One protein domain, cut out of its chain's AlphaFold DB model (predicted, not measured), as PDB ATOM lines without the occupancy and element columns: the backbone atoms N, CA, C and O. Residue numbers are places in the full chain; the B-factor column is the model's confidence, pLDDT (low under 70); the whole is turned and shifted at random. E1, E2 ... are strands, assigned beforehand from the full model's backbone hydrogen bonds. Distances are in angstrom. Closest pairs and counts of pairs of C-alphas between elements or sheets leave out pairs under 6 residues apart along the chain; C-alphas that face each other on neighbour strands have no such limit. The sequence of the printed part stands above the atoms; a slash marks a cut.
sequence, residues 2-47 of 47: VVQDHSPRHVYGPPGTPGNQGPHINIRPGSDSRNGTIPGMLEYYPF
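AT A GLANCE: This is residues 2 to 47 of the 47 residues of the protein "Tox-HNH-EHHH domain-containing protein" of Serratia marcescens (UniProt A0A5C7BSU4). With little regular structure, this domain is a narrow two-stranded hairpin, E1 and E2, with a wide loop, residues 6 to 23, at one end; beyond the other end the tail, residues 29 to 47, folds back along E2 on the side away from E1. The 46 printed residues hold no named helix and two strands, E1 then E2, antiparallel; the class is all strand, with only 9 residues in named elements. The whole is only just compact, close to loose, with a radius of gyration of the C-alphas of 11.1 A, and elongated, spanning 31 by 17 by 16 A.

HOW THE PARTS SIT: E1, residues 2 to 5, and E2, residues 24 to 28, form a hairpin, antiparallel at 165 degrees. C-alphas 5 and 25 face each other at 5.0 A. N 2 and O 28 are within hydrogen-bond range at 2.8 A, N 4 and O 26 at 2.9 A. Residues 24 to 25 of E2 also pair antiparallel with residues 45 to 46.

IN THESE COORDINATES: E2 measures 13.1 A from C-alpha 24 to C-alpha 28 at (118.097, 221.391, 149.383). E1 measures 9.6 A from C-alpha 2 at (113.519, 223.591, 149.794).

THE WHOLE: The farthest C-alphas, Pro 15 and Ser 31, are 31.5 A apart. The printed part has no cut. The link E1 to E2, 18 residues, is long. The model's pLDDT is under 70 at residues 9 to 13 and 18.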
ATOM      1  N   VAL A   2     114.340 224.024 148.662       94.38
ATOM      2  CA  VAL A   2     113.519 223.591 149.794       94.38
ATOM      3  C   VAL A   2     114.319 223.818 151.068       94.38
ATOM      4  O   VAL A   2     115.513 223.522 151.109       94.38
ATOM      5  N   VAL A   3     113.653 224.356 152.084       93.88
ATOM      6  CA  VAL A   3     114.186 224.479 153.442       93.88
ATOM      7  C   VAL A   3     113.570 223.355 154.261       93.88
ATOM      8  O   VAL A   3     112.346 223.258 154.338       93.88
ATOM      9  N   GLN A   4     114.403 222.484 154.821       92.25
ATOM     10  CA  GLN A   4     113.960 221.426 155.725       92.25
ATOM     11  C   GLN A   4     114.247 221.860 157.153       92.25
ATOM     12  O   GLN A   4     115.411 222.005 157.531       92.25
ATOM     13  N   ASP A   5     113.184 222.084 157.920       91.25
ATOM     14  CA  ASP A   5     113.291 222.360 159.346       91.25
ATOM     15  C   ASP A   5     113.413 221.046 160.127       91.25
ATOM     16  O   ASP A   5     112.491 220.228 160.129       91.25
ATOM     17  N   HIS A   6     114.552 220.858 160.792       88.81
ATOM     18  CA  HIS A   6     114.786 219.776 161.748       88.81
ATOM     19  C   HIS A   6     114.909 220.320 163.183       88.81
ATOM     20  O   HIS A   6     115.635 219.764 164.010       88.81
ATOM     21  N   SER A   7     114.195 221.407 163.503       85.38
ATOM     22  CA  SER A   7     114.035 221.908 164.872       85.38
ATOM     23  C   SER A   7     113.423 220.892 165.851       85.38
ATOM     24  O   SER A   7     113.895 220.834 166.996       85.38
ATOM     25  N   PRO A   8     112.469 220.013 165.460       78.12
ATOM     26  CA  PRO A   8     112.054 218.896 166.295       78.12
ATOM     27  C   PRO A   8     113.165 217.852 166.210       78.12
ATOM     28  O   PRO A   8     113.225 217.065 165.274       78.12
ATOM     29  N   ARG A   9     114.106 217.917 167.152       65.19
ATOM     30  CA  ARG A   9     115.313 217.083 167.232       65.19
ATOM     31  C   ARG A   9     115.079 215.653 166.721       65.19
ATOM     32  O   ARG A   9     114.330 214.891 167.329       65.19
ATOM     33  N   HIS A  10     115.772 215.260 165.653       65.25
ATOM     34  CA  HIS A  10     115.855 213.854 165.268       65.25
ATOM     35  C   HIS A  10     116.878 213.170 166.179       65.25
ATOM     36  O   HIS A  10     118.073 213.439 166.095       65.25
ATOM     37  N   VAL A  11     116.410 212.301 167.077       62.47
ATOM     38  CA  VAL A  11     117.286 211.374 167.803       62.47
ATOM     39  C   VAL A  11     117.130 210.010 167.155       62.47
ATOM     40  O   VAL A  11     116.198 209.268 167.456       62.47
ATOM     41  N   TYR A  12     118.029 209.690 166.233       65.38
ATOM     42  CA  TYR A  12     118.105 208.376 165.613       65.38
ATOM     43  C   TYR A  12     119.485 207.770 165.896       65.38
ATOM     44  O   TYR A  12     120.493 208.156 165.314       65.38
ATOM     45  N   GLY A  13     119.538 206.813 166.821       65.12
ATOM     46  CA  GLY A  13     120.779 206.141 167.215       65.12
ATOM     47  C   GLY A  13     121.599 206.858 168.307       65.12
ATOM     48  O   GLY A  13     121.176 207.886 168.837       65.12
ATOM     49  N   PRO A  14     122.747 206.277 168.710       77.25
ATOM     50  CA  PRO A  14     123.570 206.771 169.820       77.25
ATOM     51  C   PRO A  14     124.164 208.175 169.592       77.25
ATOM     52  O   PRO A  14     124.355 208.579 168.439       77.25
ATOM     53  N   PRO A  15     124.543 208.902 170.663       75.81
ATOM     54  CA  PRO A  15     125.240 210.176 170.548       75.81
ATOM     55  C   PRO A  15     126.469 210.118 169.626       75.81
ATOM     56  O   PRO A  15     127.299 209.223 169.754       75.81
ATOM     57  N   GLY A  16     126.578 211.068 168.693       73.06
ATOM     58  CA  GLY A  16     127.687 211.159 167.729       73.06
ATOM     59  C   GLY A  16     127.561 210.283 166.473       73.06
ATOM     60  O   GLY A  16     128.489 210.242 165.670       73.06
ATOM     61  N   THR A  17     126.433 209.594 166.273       72.62
ATOM     62  CA  THR A  17     126.159 208.816 165.047       72.62
ATOM     63  C   THR A  17     125.404 209.641 163.990       72.62
ATOM     64  O   THR A  17     124.843 210.682 164.334       72.62
ATOM     65  N   PRO A  18     125.342 209.207 162.709       63.34
ATOM     66  CA  PRO A  18     124.715 209.972 161.617       63.34
ATOM     67  C   PRO A  18     123.249 210.387 161.830       63.34
ATOM     68  O   PRO A  18     122.772 211.283 161.143       63.34
ATOM     69  N   GLY A  19     122.539 209.773 162.778       71.62
ATOM     70  CA  GLY A  19     121.175 210.153 163.145       71.62
ATOM     71  C   GLY A  19     121.052 210.935 164.460       71.62
ATOM     72  O   GLY A  19     119.942 211.278 164.855       71.62
ATOM     73  N   ASN A  20     122.161 211.250 165.135       75.56
ATOM     74  CA  ASN A  20     122.193 212.094 166.329       75.56
ATOM     75  C   ASN A  20     122.675 213.510 165.976       75.56
ATOM     76  O   ASN A  20     123.674 214.008 166.503       75.56
ATOM     77  N   GLN A  21     121.969 214.153 165.051       77.88
ATOM     78  CA  GLN A  21     122.185 215.561 164.739       77.88
ATOM     79  C   GLN A  21     121.316 216.418 165.666       77.88
ATOM     80  O   GLN A  21     120.147 216.118 165.911       77.88
ATOM     81  N   GLY A  22     121.901 217.480 166.225       80.75
ATOM     82  CA  GLY A  22     121.135 218.479 166.971       80.75
ATOM     83  C   GLY A  22     120.126 219.205 166.071       80.75
ATOM     84  O   GLY A  22     120.146 219.005 164.857       80.75
ATOM     85  N   PRO A  23     119.247 220.045 166.639       87.50
ATOM     86  CA  PRO A  23     118.360 220.905 165.858       87.50
ATOM     87  C   PRO A  23     119.139 221.695 164.790       87.50
ATOM     88  O   PRO A  23     120.161 222.307 165.103       87.50
ATOM     89  N   HIS A  24     118.687 221.647 163.536       89.62
ATOM     90  CA  HIS A  24     119.344 222.323 162.412       89.62
ATOM     91  C   HIS A  24     118.377 222.560 161.245       89.62
ATOM     92  O   HIS A  24     117.258 222.042 161.226       89.62
ATOM     93  N   ILE A  25     118.846 223.305 160.244       92.50
ATOM     94  CA  ILE A  25     118.186 223.470 158.947       92.50
ATOM     95  C   ILE A  25     119.052 222.845 157.852       92.50
ATOM     96  O   ILE A  25     120.265 223.061 157.824       92.50
ATOM     97  N   ASN A  26     118.418 222.142 156.911       92.25
ATOM     98  CA  ASN A  26     119.052 221.751 155.650       92.25
ATOM     99  C   ASN A  26     118.502 222.573 154.486       92.25
ATOM    100  O   ASN A  26     117.291 222.789 154.364       92.25
ATOM    101  N   ILE A  27     119.399 222.971 153.584       94.69
ATOM    102  CA  ILE A  27     119.052 223.644 152.335       94.69
ATOM    103  C   ILE A  27     119.229 222.668 151.176       94.69
ATOM    104  O   ILE A  27     120.330 222.188 150.913       94.69
ATOM    105  N   ARG A  28     118.137 222.388 150.460       95.00
ATOM    106  CA  ARG A  28     118.097 221.391 149.383       95.00
ATOM    107  C   ARG A  28     117.682 222.018 148.045       95.00
ATOM    108  O   ARG A  28     116.892 222.976 148.016       95.00
ATOM    109  N   PRO A  29     118.175 221.511 146.901       96.00
ATOM    110  CA  PRO A  29     117.661 221.910 145.598       96.00
ATOM    111  C   PRO A  29     116.187 221.503 145.458       96.00
ATOM    112  O   PRO A  29     115.713 220.564 146.086       96.00
ATOM    113  N   GLY A  30     115.434 222.222 144.618       94.69
ATOM    114  CA  GLY A  30     114.025 221.869 144.373       94.69
ATOM    115  C   GLY A  30     113.851 220.532 143.645       94.69
ATOM    116  O   GLY A  30     112.826 219.885 143.803       94.69
ATOM    117  N   SER A  31     114.857 220.127 142.866       96.44
ATOM    118  CA  SER A  31     114.871 218.896 142.071       96.44
ATOM    119  C   SER A  31     115.201 217.636 142.874       96.44
ATOM    120  O   SER A  31     114.860 216.544 142.438       96.44
ATOM    121  N   ASP A  32     115.856 217.777 144.030       94.19
ATOM    122  CA  ASP A  32     116.115 216.691 144.977       94.19
ATOM    123  C   ASP A  32     116.014 217.250 146.393       94.19
ATOM    124  O   ASP A  32     116.988 217.708 146.996       94.19
ATOM    125  N   SER A  33     114.790 217.231 146.911       93.06
ATOM    126  CA  SER A  33     114.502 217.711 148.252       93.06
ATOM    127  C   SER A  33     114.965 216.749 149.338       93.06
ATOM    128  O   SER A  33     114.948 217.147 150.492       93.06
ATOM    129  N   ARG A  34     115.359 215.505 149.029       90.25
ATOM    130  CA  ARG A  34     115.675 214.501 150.055       90.25
ATOM    131  C   ARG A  34     117.150 214.522 150.423       90.25
ATOM    132  O   ARG A  34     117.463 214.572 151.606       90.25
ATOM    133  N   ASN A  35     118.027 214.496 149.421       90.19
ATOM    134  CA  ASN A  35     119.468 214.336 149.630       90.19
ATOM    135  C   ASN A  35     120.315 215.347 148.850       90.19
ATOM    136  O   ASN A  35     121.529 215.379 149.029       90.19
ATOM    137  N   GLY A  36     119.704 216.168 147.993       93.06
ATOM    138  CA  GLY A  36     120.445 217.054 147.105       93.06
ATOM    139  C   GLY A  36     121.261 218.111 147.852       93.06
ATOM    140  O   GLY A  36     120.886 218.562 148.935       93.06
ATOM    141  N   THR A  37     122.349 218.560 147.236       92.81
ATOM    142  CA  THR A  37     123.230 219.603 147.781       92.81
ATOM    143  C   THR A  37     123.276 220.776 146.812       92.81
ATOM    144  O   THR A  37     123.298 220.582 145.596       92.81
ATOM    145  N   ILE A  38     123.279 222.003 147.330       93.00
ATOM    146  CA  ILE A  38     123.468 223.206 146.513       93.00
ATOM    147  C   ILE A  38     124.958 223.581 146.554       93.00
ATOM    148  O   ILE A  38     125.480 223.790 147.652       93.00
ATOM    149  N   PRO A  39     125.663 223.670 145.408       94.38
ATOM    150  CA  PRO A  39     127.069 224.066 145.387       94.38
ATOM    151  C   PRO A  39     127.307 225.393 146.118       94.38
ATOM    152  O   PRO A  39     126.608 226.374 145.875       94.38
ATOM    153  N   GLY A  40     128.296 225.412 147.015       93.88
ATOM    154  CA  GLY A  40     128.646 226.591 147.816       93.88
ATOM    155  C   GLY A  40     127.815 226.794 149.090       93.88
ATOM    156  O   GLY A  40     128.080 227.746 149.819       93.88
ATOM    157  N   MET A  41     126.848 225.920 149.383       92.06
ATOM    158  CA  MET A  41     126.105 225.929 150.649       92.06
ATOM    159  C   MET A  41     126.638 224.866 151.610       92.06
ATOM    160  O   MET A  41     127.191 223.848 151.187       92.06
ATOM    161  N   LEU A  42     126.446 225.099 152.908       88.81
ATOM    162  CA  LEU A  42     126.681 224.072 153.917       88.81
ATOM    163  C   LEU A  42     125.578 223.018 153.834       88.81
ATOM    164  O   LEU A  42     124.434 223.315 153.482       88.81
ATOM    165  N   GLU A  43     125.924 221.782 154.178       82.38
ATOM    166  CA  GLU A  43     124.954 220.690 154.216       82.38
ATOM    167  C   GLU A  43     123.939 220.865 155.355       82.38
ATOM    168  O   GLU A  43     122.766 220.554 155.171       82.38
ATOM    169  N   TYR A  44     124.385 221.419 156.488       85.31
ATOM    170  CA  TYR A  44     123.580 221.684 157.677       85.31
ATOM    171  C   TYR A  44     123.934 223.044 158.289       85.31
ATOM    172  O   TYR A  44     125.099 223.450 158.320       85.31
ATOM    173  N   TYR A  45     122.921 223.727 158.815       88.94
ATOM    174  CA  TYR A  45     123.049 224.990 159.540       88.94
ATOM    175  C   TYR A  45     122.539 224.791 160.974       88.94
ATOM    176  O   TYR A  45     121.324 224.650 161.153       88.94
ATOM    177  N   PRO A  46     123.430 224.705 161.983       87.56
ATOM    178  CA  PRO A  46     123.022 224.542 163.377       87.56
ATOM    179  C   PRO A  46     122.340 225.814 163.904       87.56
ATOM    180  O   PRO A  46     122.614 226.908 163.405       87.56
ATOM    181  N   PHE A  47     121.470 225.656 164.906       83.56
ATOM    182  CA  PHE A  47     120.912 226.778 165.674       83.56
ATOM    183  C   PHE A  47     121.855 227.246 166.786       83.56
ATOM    184  O   PHE A  47     122.583 226.392 167.344       83.56
TER     185      PHE A  47